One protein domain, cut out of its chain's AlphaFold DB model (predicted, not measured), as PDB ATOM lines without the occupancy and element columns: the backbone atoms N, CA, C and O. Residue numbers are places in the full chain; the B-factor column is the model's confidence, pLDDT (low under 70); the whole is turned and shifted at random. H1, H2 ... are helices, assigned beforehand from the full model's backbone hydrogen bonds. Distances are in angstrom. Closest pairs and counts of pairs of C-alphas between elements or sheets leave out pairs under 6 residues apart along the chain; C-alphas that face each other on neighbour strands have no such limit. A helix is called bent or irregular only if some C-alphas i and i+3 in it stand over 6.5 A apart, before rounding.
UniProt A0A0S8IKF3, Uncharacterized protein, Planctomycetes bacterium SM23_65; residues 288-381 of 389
ATOM      1  N   VAL A 288      46.389  46.694  55.274       94.94
ATOM      2  CA  VAL A 288      47.456  47.282  54.448       94.94
ATOM      3  C   VAL A 288      48.757  47.416  55.250       94.94
ATOM      4  O   VAL A 288      48.715  47.413  56.486       94.94
ATOM      5  N   PRO A 289      49.926  47.555  54.595       94.75
ATOM      6  CA  PRO A 289      51.186  47.692  55.306       94.75
ATOM      7  C   PRO A 289      51.178  48.938  56.189       94.75
ATOM      8  O   PRO A 289      50.754  50.020  55.774       94.75
ATOM      9  N   TYR A 290      51.676  48.796  57.410       95.06
ATOM     10  CA  TYR A 290      51.844  49.938  58.295       95.06
ATOM     11  C   TYR A 290      53.047  50.774  57.842       95.06
ATOM     12  O   TYR A 290      54.129  50.234  57.617       95.06
ATOM     13  N   PHE A 291      52.864  52.088  57.735       95.19
ATOM     14  CA  PHE A 291      53.913  53.031  57.358       95.19
ATOM     15  C   PHE A 291      53.977  54.181  58.358       95.19
ATOM     16  O   PHE A 291      52.946  54.744  58.735       95.19
ATOM     17  N   ARG A 292      55.202  54.527  58.750       95.38
ATOM     18  CA  ARG A 292      55.526  55.666  59.603       95.38
ATOM     19  C   ARG A 292      56.873  56.235  59.181       95.38
ATOM     20  O   ARG A 292      57.789  55.464  58.891       95.38
ATOM     21  N   CYS A 293      57.011  57.555  59.164       96.06
ATOM     22  CA  CYS A 293      58.291  58.204  58.887       96.06
ATOM     23  C   CYS A 293      58.401  59.562  59.594       96.06
ATOM     24  O   CYS A 293      57.451  60.040  60.201       96.06
ATOM     25  N   SER A 294      59.579  60.186  59.550       96.94
ATOM     26  CA  SER A 294      59.804  61.494  60.179       96.94
ATOM     27  C   SER A 294      59.158  62.660  59.424       96.94
ATOM     28  O   SER A 294      59.024  63.738  59.995       96.94
ATOM     29  N   ASP A 295      58.784  62.468  58.155       97.56
ATOM     30  CA  ASP A 295      58.106  63.483  57.349       97.56
ATOM     31  C   ASP A 295      56.573  63.319  57.456       97.56
ATOM     32  O   ASP A 295      56.004  62.376  56.889       97.56
ATOM     33  N   PRO A 296      55.869  64.240  58.143       94.75
ATOM     34  CA  PRO A 296      54.428  64.125  58.350       94.75
ATOM     35  C   PRO A 296      53.612  64.280  57.055       94.75
ATOM     36  O   PRO A 296      52.474  63.807  56.991       94.75
ATOM     37  N   TYR A 297      54.152  64.919  56.012       96.19
ATOM     38  CA  TYR A 297      53.464  65.066  54.727       96.19
ATOM     39  C   TYR A 297      53.500  63.768  53.928       96.19
ATOM     40  O   TYR A 297      52.478  63.375  53.359       96.19
ATOM     41  N   ILE A 298      54.644  63.078  53.920       97.75
ATOM     42  CA  ILE A 298      54.778  61.768  53.269       97.75
ATOM     43  C   ILE A 298      53.903  60.737  53.986       97.75
ATOM     44  O   ILE A 298      53.155  60.010  53.329       97.75
ATOM     45  N   GLU A 299      53.928  60.712  55.320       97.25
ATOM     46  CA  GLU A 299      53.089  59.809  56.112       97.25
ATOM     47  C   GLU A 299      51.593  60.050  55.870       97.25
ATOM     48  O   GLU A 299      50.846  59.110  55.581       97.25
ATOM     49  N   ARG A 300      51.146  61.313  55.883       97.06
ATOM     50  CA  ARG A 300      49.756  61.654  55.554       97.06
ATOM     51  C   ARG A 300      49.397  61.256  54.124       97.06
ATOM     52  O   ARG A 300      48.313  60.717  53.909       97.06
ATOM     53  N   CYS A 301      50.277  61.506  53.154       97.69
ATOM     54  CA  CYS A 301      50.057  61.134  51.758       97.69
ATOM     55  C   CYS A 301      49.855  59.620  51.616       97.69
ATOM     56  O   CYS A 301      48.879  59.194  50.998       97.69
ATOM     57  N   TYR A 302      50.708  58.816  52.257       97.69
ATOM     58  CA  TYR A 302      50.600  57.357  52.272       97.69
ATOM     59  C   TYR A 302      49.218  56.885  52.738       97.69
ATOM     60  O   TYR A 302      48.519  56.167  52.018       97.69
ATOM     61  N   TRP A 303      48.776  57.334  53.916       97.50
ATOM     62  CA  TRP A 303      47.480  56.930  54.466       97.50
ATOM     63  C   TRP A 303      46.300  57.478  53.658       97.50
ATOM     64  O   TRP A 303      45.276  56.807  53.508       97.50
ATOM     65  N   TYR A 304      46.453  58.663  53.063       97.00
ATOM     66  CA  TYR A 304      45.433  59.251  52.201       97.00
ATOM     67  C   TYR A 304      45.232  58.453  50.903       97.00
ATOM     68  O   TYR A 304      44.100  58.345  50.426       97.00
ATOM     69  N   ARG A 305      46.292  57.841  50.350       96.50
ATOM     70  CA  ARG A 305      46.175  56.939  49.189       96.50
ATOM     71  C   ARG A 305      45.315  55.719  49.503       96.50
ATOM     72  O   ARG A 305      44.373  55.433  48.766       96.50
ATOM     73  N   TRP A 306      45.577  55.054  50.626       96.56
ATOM     74  CA  TRP A 306      44.779  53.910  51.076       96.56
ATOM     75  C   TRP A 306      43.325  54.282  51.342       96.56
ATOM     76  O   TRP A 306      42.414  53.564  50.924       96.56
ATOM     77  N   TYR A 307      43.098  55.442  51.959       96.31
ATOM     78  CA  TYR A 307      41.760  56.004  52.094       96.31
ATOM     79  C   TYR A 307      41.058  56.151  50.731       96.31
ATOM     80  O   TYR A 307      39.910  55.730  50.588       96.31
ATOM     81  N   GLY A 308      41.738  56.711  49.724       95.38
ATOM     82  CA  GLY A 308      41.179  56.915  48.385       95.38
ATOM     83  C   GLY A 308      40.815  55.605  47.683       95.38
ATOM     84  O   GLY A 308      39.733  55.505  47.100       95.38
ATOM     85  N   LEU A 309      41.673  54.587  47.796       95.06
ATOM     86  CA  LEU A 309      41.404  53.248  47.267       95.06
ATOM     87  C   LEU A 309      40.180  52.619  47.936       95.06
ATOM     88  O   LEU A 309      39.299  52.118  47.241       95.06
ATOM     89  N   ARG A 310      40.076  52.680  49.271       95.12
ATOM     90  CA  ARG A 310      38.924  52.115  49.992       95.12
ATOM     91  C   ARG A 310      37.626  52.856  49.719       95.12
ATOM     92  O   ARG A 310      36.595  52.204  49.588       95.12
ATOM     93  N   LEU A 311      37.675  54.185  49.634       94.94
ATOM     94  CA  LEU A 311      36.515  55.020  49.327       94.94
ATOM     95  C   LEU A 311      35.876  54.620  47.993       94.94
ATOM     96  O   LEU A 311      34.657  54.542  47.905       94.94
ATOM     97  N   ASN A 312      36.700  54.365  46.973       93.81
ATOM     98  CA  ASN A 312      36.233  54.037  45.625       93.81
ATOM     99  C   ASN A 312      36.080  52.529  45.374       93.81
ATOM    100  O   ASN A 312      35.655  52.127  44.286       93.81
ATOM    101  N   MET A 313      36.412  51.694  46.358       92.88
ATOM    102  CA  MET A 313      36.251  50.250  46.271       92.88
ATOM    103  C   MET A 313      34.769  49.874  46.281       92.88
ATOM    104  O   MET A 313      34.015  50.315  47.145       92.88
ATOM    105  N   VAL A 314      34.373  49.029  45.335       90.88
ATOM    106  CA  VAL A 314      33.054  48.401  45.256       90.88
ATOM    107  C   VAL A 314      33.218  46.921  45.546       90.88
ATOM    108  O   VAL A 314      34.114  46.268  45.001       90.88
ATOM    109  N   LEU A 315      32.368  46.405  46.424       90.38
ATOM    110  CA  LEU A 315      32.344  44.994  46.784       90.38
ATOM    111  C   LEU A 315      31.279  44.251  45.961       90.38
ATOM    112  O   LEU A 315      30.328  44.883  45.491       90.38
ATOM    113  N   PRO A 316      31.416  42.925  45.785       86.88
ATOM    114  CA  PRO A 316      30.399  42.128  45.118       86.88
ATOM    115  C   PRO A 316      29.037  42.265  45.791       86.88
ATOM    116  O   PRO A 316      28.916  42.129  47.010       86.88
ATOM    117  N   ALA A 317      28.023  42.567  44.986       84.19
ATOM    118  CA  ALA A 317      26.653  42.811  45.417       84.19
ATOM    119  C   ALA A 317      25.698  42.683  44.215       84.19
ATOM    120  O   ALA A 317      26.134  42.440  43.094       84.19
ATOM    121  N   ASP A 318      24.396  42.863  44.441       79.69
ATOM    122  CA  ASP A 318      23.307  42.522  43.508       79.69
ATOM    123  C   ASP A 318      23.491  42.924  42.033       79.69
ATOM    124  O   ASP A 318      23.111  42.165  41.140       79.69
ATOM    125  N   TYR A 319      23.985  44.138  41.782       81.00
ATOM    126  CA  TYR A 319      24.271  44.651  40.434       81.00
ATOM    127  C   TYR A 319      25.770  44.814  40.191       81.00
ATOM    128  O   TYR A 319      26.180  45.143  39.082       81.00
ATOM    129  N   GLY A 320      26.560  44.659  41.251       80.88
ATOM    130  CA  GLY A 320      27.962  45.001  41.313       80.88
ATOM    131  C   GLY A 320      28.863  44.068  40.513       80.88
ATOM    132  O   GLY A 320      28.406  43.109  39.896       80.88
ATOM    133  N   PRO A 321      30.172  44.353  40.529       85.00
ATOM    134  CA  PRO A 321      31.167  43.432  39.996       85.00
ATOM    135  C   PRO A 321      31.097  42.064  40.696       85.00
ATOM    136  O   PRO A 321      30.756  41.992  41.877       85.00
ATOM    137  N   SER A 322      31.499  40.992  40.012       88.56
ATOM    138  CA  SER A 322      31.628  39.657  40.619       88.56
ATOM    139  C   SER A 322      32.714  39.621  41.698       88.56
ATOM    140  O   SER A 322      32.616  38.863  42.662       88.56
ATOM    141  N   HIS A 323      33.741  40.467  41.555       91.69
ATOM    142  CA  HIS A 323      34.886  40.546  42.467       91.69
ATOM    143  C   HIS A 323      35.100  41.968  43.000       91.69
ATOM    144  O   HIS A 323      34.761  42.929  42.307       91.69
ATOM    145  N   PRO A 324      35.716  42.157  44.183       92.50
ATOM    146  CA  PRO A 324      36.068  43.489  44.661       92.50
ATOM    147  C   PRO A 324      36.929  44.243  43.641       92.50
ATOM    148  O   PRO A 324      37.913  43.705  43.132       92.50
ATOM    149  N   CYS A 325      36.587  45.495  43.353       92.12
ATOM    150  CA  CYS A 325      37.386  46.342  42.466       92.12
ATOM    151  C   CYS A 325      37.305  47.814  42.863       92.12
ATOM    152  O   CYS A 325      36.450  48.210  43.651       92.12
ATOM    153  N   VAL A 326      38.211  48.631  42.330       93.12
ATOM    154  CA  VAL A 326      38.243  50.079  42.578       93.12
ATOM    155  C   VAL A 326      37.759  50.821  41.344       93.12
ATOM    156  O   VAL A 326      38.284  50.619  40.247       93.12
ATOM    157  N   PHE A 327      36.764  51.686  41.531       92.12
ATOM    158  CA  PHE A 327      36.313  52.600  40.485       92.12
ATOM    159  C   PHE A 327      37.204  53.844  40.434       92.12
ATOM    160  O   PHE A 327      37.850  54.196  41.418       92.12
ATOM    161  N   GLU A 328      37.259  54.507  39.282       90.38
ATOM    162  CA  GLU A 328      38.195  55.618  39.055       90.38
ATOM    163  C   GLU A 328      37.893  56.863  39.903       90.38
ATOM    164  O   GLU A 328      38.808  57.590  40.291       90.38
ATOM    165  N   GLY A 329      36.626  57.112  40.234       89.25
ATOM    166  CA  GLY A 329      36.253  58.287  41.002       89.25
ATOM    167  C   GLY A 329      34.900  58.224  41.699       89.25
ATOM    168  O   GLY A 329      34.096  57.303  41.542       89.25
ATOM    169  N   VAL A 330      34.665  59.285  42.474       87.00
ATOM    170  CA  VAL A 330      33.517  59.418  43.379       87.00
ATOM    171  C   VAL A 330      32.265  60.008  42.720       87.00
ATOM    172  O   VAL A 330      31.173  59.909  43.271       87.00
ATOM    173  N   GLY A 331      32.393  60.657  41.563       79.12
ATOM    174  CA  GLY A 331      31.262  61.318  40.903       79.12
ATOM    175  C   GLY A 331      30.391  60.328  40.125       79.12
ATOM    176  O   GLY A 331      30.964  59.477  39.449       79.12
ATOM    177  N   PRO A 332      29.048  60.439  40.163       78.69
ATOM    178  CA  PRO A 332      28.162  59.572  39.385       78.69
ATOM    179  C   PRO A 332      28.449  59.674  37.878       78.69
ATOM    180  O   PRO A 332      28.979  60.678  37.395       78.69
ATOM    181  N   GLY A 333      28.077  58.639  37.125       75.94
ATOM    182  CA  GLY A 333      28.360  58.537  35.693       75.94
ATOM    183  C   GLY A 333      29.757  57.985  35.399       75.94
ATOM    184  O   GLY A 333      30.206  57.048  36.055       75.94
ATOM    185  N   TRP A 334      30.438  58.563  34.402       71.12
ATOM    186  CA  TRP A 334      31.598  57.947  33.737       71.12
ATOM    187  C   TRP A 334      32.742  57.529  34.672       71.12
ATOM    188  O   TRP A 334      33.332  56.468  34.495       71.12
ATOM    189  N   PHE A 335      33.059  58.337  35.684       80.56
ATOM    190  CA  PHE A 335      34.177  58.043  36.588       80.56
ATOM    191  C   PHE A 335      33.833  56.997  37.650       80.56
ATOM    192  O   PHE A 335      34.726  56.415  38.264       80.56
ATOM    193  N   ARG A 336      32.550  56.692  37.844       87.00
ATOM    194  CA  ARG A 336      32.094  55.668  38.779       87.00
ATOM    195  C   ARG A 336      31.973  54.309  38.090       87.00
ATOM    196  O   ARG A 336      30.956  53.620  38.168       87.00
ATOM    197  N   HIS A 337      33.055  53.930  37.421       86.44
ATOM    198  CA  HIS A 337      33.231  52.669  36.715       86.44
ATOM    199  C   HIS A 337      34.629  52.118  36.976       86.44
ATOM    200  O   HIS A 337      35.556  52.858  37.316       86.44
ATOM    201  N   ALA A 338      34.790  50.815  36.771       86.94
ATOM    202  CA  ALA A 338      36.109  50.220  36.664       86.94
ATOM    203  C   ALA A 338      36.652  50.525  35.264       86.94
ATOM    204  O   ALA A 338      36.111  50.053  34.261       86.94
ATOM    205  N   ILE A 339      37.698  51.346  35.197       88.50
ATOM    206  CA  ILE A 339      38.304  51.813  33.948       88.50
ATOM    207  C   ILE A 339      39.668  51.149  33.798       88.50
ATOM    208  O   ILE A 339      40.521  51.250  34.674       88.50
ATOM    209  N   SER A 340      39.880  50.457  32.679       88.31
ATOM    210  CA  SER A 340      41.101  49.671  32.440       88.31
ATOM    211  C   SER A 340      42.384  50.513  32.502       88.31
ATOM    212  O   SER A 340      43.403  50.035  33.001       88.31
ATOM    213  N   TYR A 341      42.311  51.778  32.068       89.94
ATOM    214  CA  TYR A 341      43.425  52.730  32.086       89.94
ATOM    215  C   TYR A 341      43.909  53.073  33.503       89.94
ATOM    216  O   TYR A 341      45.103  53.210  33.722       89.94
ATOM    217  N   SER A 342      43.019  53.189  34.490       91.75
ATOM    218  CA  SER A 342      43.405  53.484  35.882       91.75
ATOM    219  C   SER A 342      43.514  52.229  36.746       91.75
ATOM    220  O   SER A 342      44.277  52.200  37.714       91.75
ATOM    221  N   ALA A 343      42.818  51.149  36.376       92.31
ATOM    222  CA  ALA A 343      42.775  49.915  37.150       92.31
ATOM    223  C   ALA A 343      44.167  49.338  37.434       92.31
ATOM    224  O   ALA A 343      44.413  48.869  38.542       92.31
ATOM    225  N   HIS A 344      45.106  49.406  36.484       92.94
ATOM    226  CA  HIS A 344      46.463  48.901  36.713       92.94
ATOM    227  C   HIS A 344      47.228  49.684  37.788       92.94
ATOM    228  O   HIS A 344      48.042  49.100  38.505       92.94
ATOM    229  N   ALA A 345      46.959  50.984  37.938       94.62
ATOM    230  CA  ALA A 345      47.539  51.791  39.005       94.62
ATOM    231  C   ALA A 345      46.965  51.372  40.366       94.62
ATOM    232  O   ALA A 345      47.730  51.126  41.298       94.62
ATOM    233  N   HIS A 346      45.643  51.176  40.453       94.81
ATOM    234  CA  HIS A 346      44.998  50.663  41.666       94.81
ATOM    235  C   HIS A 346      45.527  49.271  42.042       94.81
ATOM    236  O   HIS A 346      45.886  49.041  43.194       94.81
ATOM    237  N   MET A 347      45.645  48.354  41.074       95.62
ATOM    238  CA  MET A 347      46.170  46.999  41.290       95.62
ATOM    239  C   MET A 347      47.615  47.006  41.800       95.62
ATOM    240  O   MET A 347      47.958  46.219  42.683       95.62
ATOM    241  N   ARG A 348      48.466  47.907  41.288       95.06
ATOM    242  CA  ARG A 348      49.863  48.035  41.732       95.06
ATOM    243  C   ARG A 348      49.974  48.398  43.213       95.06
ATOM    244  O   ARG A 348      50.944  47.992  43.849       95.06
ATOM    245  N   GLU A 349      49.011  49.140  43.743       94.81
ATOM    246  CA  GLU A 349      48.938  49.473  45.167       94.81
ATOM    247  C   GLU A 349      48.264  48.358  45.963       94.81
ATOM    248  O   GLU A 349      48.861  47.845  46.903       94.81
ATOM    249  N   LEU A 350      47.085  47.901  45.538       94.88
ATOM    250  CA  LEU A 350      46.311  46.865  46.231       94.88
ATOM    251  C   LEU A 350      47.044  45.528  46.374       94.88
ATOM    252  O   LEU A 350      46.726  44.771  47.282       94.88
ATOM    253  N   ARG A 351      48.040  45.227  45.530       94.62
ATOM    254  CA  ARG A 351      48.873  44.019  45.687       94.62
ATOM    255  C   ARG A 351      49.639  43.977  47.018       94.62
ATOM    256  O   ARG A 351      50.156  42.930  47.378       94.62
ATOM    257  N   TRP A 352      49.788  45.125  47.682       94.94
ATOM    258  CA  TRP A 352      50.436  45.231  48.986       94.94
ATOM    259  C   TRP A 352      49.472  45.001  50.153       94.94
ATOM    260  O   TRP A 352      49.929  44.891  51.286       94.94
ATOM    261  N   CYS A 353      48.158  44.922  49.905       93.06
ATOM    262  CA  CYS A 353      47.210  44.479  50.920       93.06
ATOM    263  C   CYS A 353      47.545  43.048  51.368       93.06
ATOM    264  O   CYS A 353      47.996  42.226  50.574       93.06
ATOM    265  N   HIS A 354      47.242  42.712  52.622       89.69
ATOM    266  CA  HIS A 354      47.418  41.362  53.169       89.69
ATOM    267  C   HIS A 354      46.540  40.304  52.470       89.69
ATOM    268  O   HIS A 354      46.778  39.111  52.626       89.69
ATOM    269  N   SER A 355      45.525  40.737  51.714       88.06
ATOM    270  CA  SER A 355      44.688  39.893  50.860       88.06
ATOM    271  C   SER A 355      44.862  40.288  49.398       88.06
ATOM    272  O   SER A 355      44.752  41.462  49.047       88.06
ATOM    273  N   GLU A 356      45.028  39.293  48.531       86.94
ATOM    274  CA  GLU A 356      45.131  39.478  47.081       86.94
ATOM    275  C   GLU A 356      43.789  39.788  46.398       86.94
ATOM    276  O   GLU A 356      43.766  40.279  45.265       86.94
ATOM    277  N   SER A 357      42.669  39.562  47.096       89.19
ATOM    278  CA  SER A 357      41.315  39.595  46.529       89.19
ATOM    279  C   SER A 357      40.948  40.908  45.832       89.19
ATOM    280  O   SER A 357      40.291  40.881  44.797       89.19
ATOM    281  N   SER A 358      41.380  42.064  46.343       87.38
ATOM    282  CA  SER A 358      41.059  43.362  45.727       87.38
ATOM    283  C   SER A 358      41.890  43.658  44.472       87.38
ATOM    284  O   SER A 358      41.386  44.259  43.518       87.38
ATOM    285  N   ALA A 359      43.159  43.238  44.455       92.31
ATOM    286  CA  ALA A 359      44.035  43.417  43.300       92.31
ATOM    287  C   ALA A 359      43.651  42.447  42.175       92.31
ATOM    288  O   ALA A 359      43.405  42.877  41.049       92.31
ATOM    289  N   GLN A 360      43.526  41.155  42.495       94.56
ATOM    290  CA  GLN A 360      43.078  40.139  41.545       94.56
ATOM    291  C   GLN A 360      41.644  40.396  41.086       94.56
ATOM    292  O   GLN A 360      41.365  40.306  39.896       94.56
ATOM    293  N   GLY A 361      40.750  40.794  41.994       92.81
ATOM    294  CA  GLY A 361      39.354  41.058  41.665       92.81
ATOM    295  C   GLY A 361      39.188  42.146  40.607       92.81
ATOM    296  O   GLY A 361      38.400  41.994  39.674       92.81
ATOM    297  N   SER A 362      40.000  43.204  40.669       91.62
ATOM    298  CA  SER A 362      40.004  44.245  39.636       91.62
ATOM    299  C   SER A 362      40.343  43.681  38.250       91.62
ATOM    300  O   SER A 362      39.693  44.057  37.280       91.62
ATOM    301  N   LEU A 363      41.295  42.746  38.151       92.00
ATOM    302  CA  LEU A 363      41.640  42.063  36.900       92.00
ATOM    303  C   LEU A 363      40.548  41.082  36.451       92.00
ATOM    304  O   LEU A 363      40.154  41.105  35.285       92.00
ATOM    305  N   LEU A 364      40.066  40.235  37.364       91.69
ATOM    306  CA  LEU A 364      39.086  39.184  37.073       91.69
ATOM    307  C   LEU A 364      37.803  39.761  36.483       91.69
ATOM    308  O   LEU A 364      37.309  39.239  35.489       91.69
ATOM    309  N   ASN A 365      37.331  40.900  36.994       89.31
ATOM    310  CA  ASN A 365      36.161  41.556  36.417       89.31
ATOM    311  C   ASN A 365      36.363  41.969  34.941       89.31
ATOM    312  O   ASN A 365      35.421  41.890  34.158       89.31
ATOM    313  N   PHE A 366      37.569  42.375  34.515       87.75
ATOM    314  CA  PHE A 366      37.831  42.671  33.094       87.75
ATOM    315  C   PHE A 366      37.918  41.414  32.227       87.75
ATOM    316  O   PHE A 366      37.562  41.465  31.049       87.75
ATOM    317  N   VAL A 367      38.412  40.308  32.792       87.75
ATOM    318  CA  VAL A 367      38.449  39.007  32.111       87.75
ATOM    319  C   VAL A 367      37.026  38.491  31.899       87.75
ATOM    320  O   VAL A 367      36.685  38.081  30.795       87.75
ATOM    321  N   GLU A 368      36.171  38.589  32.915       85.38
ATOM    322  CA  GLU A 368      34.762  38.190  32.828       85.38
ATOM    323  C   GLU A 368      33.944  39.098  31.899       85.38
ATOM    324  O   GLU A 368      33.067  38.623  31.182       85.38
ATOM    325  N   ALA A 369      34.259  40.396  31.845       79.06
ATOM    326  CA  ALA A 369      33.609  41.356  30.951       79.06
ATOM    327  C   ALA A 369      34.097  41.286  29.486       79.06
ATOM    328  O   ALA A 369      33.754  42.151  28.668       79.06
ATOM    329  N   GLN A 370      34.926  40.300  29.131       76.12
ATOM    330  CA  GLN A 370      35.424  40.111  27.772       76.12
ATOM    331  C   GLN A 370      34.278  39.702  26.831       76.12
ATOM    332  O   GLN A 370      33.534  38.755  27.083       76.12
ATOM    333  N   ARG A 371      34.118  40.426  25.716       66.88
ATOM    334  CA  ARG A 371      33.073  40.140  24.717       66.88
ATOM    335  C   ARG A 371      33.441  38.915  23.873       66.88
ATOM    336  O   ARG A 371      34.615  38.548  23.764       66.88
ATOM    337  N   ARG A 372      32.440  38.319  23.204       52.81
ATOM    338  CA  ARG A 372      32.659  37.265  22.190       52.81
ATOM    339  C   ARG A 372      33.732  37.721  21.187       52.81
ATOM    340  O   ARG A 372      33.671  38.842  20.693       52.81
ATOM    341  N   GLY A 373      34.718  36.859  20.923       51.75
ATOM    342  CA  GLY A 373      35.876  37.165  20.067       51.75
ATOM    343  C   GLY A 373      37.107  37.720  20.798       51.75
ATOM    344  O   GLY A 373      38.079  38.087  20.150       51.75
ATOM    345  N   GLY A 374      37.095  37.785  22.134       53.75
ATOM    346  CA  GLY A 374      38.279  38.132  22.925       53.75
ATOM    347  C   GLY A 374      38.518  39.637  23.113       53.75
ATOM    348  O   GLY A 374      39.532  40.034  23.690       53.75
ATOM    349  N   VAL A 375      37.584  40.488  22.686       52.41
ATOM    350  CA  VAL A 375      37.685  41.946  22.844       52.41
ATOM    351  C   VAL A 375      37.439  42.332  24.305       52.41
ATOM    352  O   VAL A 375      36.371  42.057  24.857       52.41
ATOM    353  N   ARG A 376      38.421  42.984  24.938       55.75
ATOM    354  CA  ARG A 376      38.306  43.492  26.316       55.75
ATOM    355  C   ARG A 376      37.588  44.841  26.330       55.75
ATOM    356  O   ARG A 376      37.891  45.713  25.518       55.75
ATOM    357  N   CYS A 377      36.649  45.019  27.254       59.44
ATOM    358  CA  CYS A 377      35.963  46.296  27.430       59.44
ATOM    359  C   CYS A 377      36.898  47.320  28.102       59.44
ATOM    360  O   CYS A 377      37.555  47.005  29.092       59.44
ATOM    361  N   GLY A 378      36.946  48.551  27.578       53.81
ATOM    362  CA  GLY A 378      37.750  49.640  28.156       53.81
ATOM    363  C   GLY A 378      37.269  50.087  29.544       53.81
ATOM    364  O   GLY A 378      38.065  50.591  30.341       53.81
ATOM    365  N   SER A 379      35.993  49.841  29.847       63.69
ATOM    366  CA  SER A 379      35.353  50.040  31.145       63.69
ATOM    367  C   SER A 379      34.181  49.067  31.324       63.69
ATOM    368  O   SER A 379      33.674  48.521  30.339       63.69
ATOM    369  N   PHE A 380      33.741  48.849  32.567       70.88
ATOM    370  CA  PHE A 380      32.472  48.172  32.850       70.88
ATOM    371  C   PHE A 380      31.704  48.850  33.992       70.88
ATOM    372  O   PHE A 380      32.284  49.505  34.866       70.88
ATOM    373  N   SER A 381      30.383  48.669  33.975       59.75
ATOM    374  CA  SER A 381      29.436  49.335  34.869       59.75
ATOM    375  C   SER A 381      28.414  48.321  35.398       59.75
ATOM    376  O   SER A 381      27.854  47.577  34.597       59.75
TER     377      SER A 381
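Overview. This is residues 288 to 381 of the 389 residues of an uncharacterized protein of Planctomycetes bacterium SM23_65 (UniProt A0A0S8IKF3). The longest helix, H1, extends as an arm from a body made of the helical hairpin H2 and H3 and long loops, with a loop in residues 369 to 381 at the other end of the long axis. The printed part has 94 residues with three named helices, in the order H1, H2, H3, and no named strand; its class is all helix, though under half, 40 residues, are in named elements. It is only just compact, close to loose, with a radius of gyration of the C-alphas of 14.5 A, and elongated, spanning 53 by 27 by 24 A.

Along the chain. H1, residues 296 to 312, runs 24.4 A from C-alpha 296 at (54.428, 64.125, 58.350). H2 is residues 340 to 350, 15.0 A. H3, residues 357 to 368, 15.3 A, ends at C-alpha 368 at (34.762, 38.190, 32.828).

Arrangement. H1 is close to but not clearly touching H2, Leu 309 and His 346 having the closest C-alphas, 7.1 A, at a steep tilt of 57 degrees, opposite ways. H1 and H3 are apart. H2 and H3, a hairpin, touch at a shallow tilt of 25 degrees, opposite ways; their closest C-alphas, Met 347 and Ala 359, are 4.6 A apart. H2 is only just irregular: C-alphas 341 and 344 are 6.7 A apart. Every O i to N i+4 pair is within hydrogen-bond range in H1, 5 of 7 in H2 and 6 of 8 in H3.

Size, cuts and confidence. The farthest C-alphas, of Ser 294 and Gly 373, are 52.7 A apart. The printed part has no cut; the 27-residue link from H1 to H2 is long. Residues 371 to 379 and 381 have pLDDT under 70.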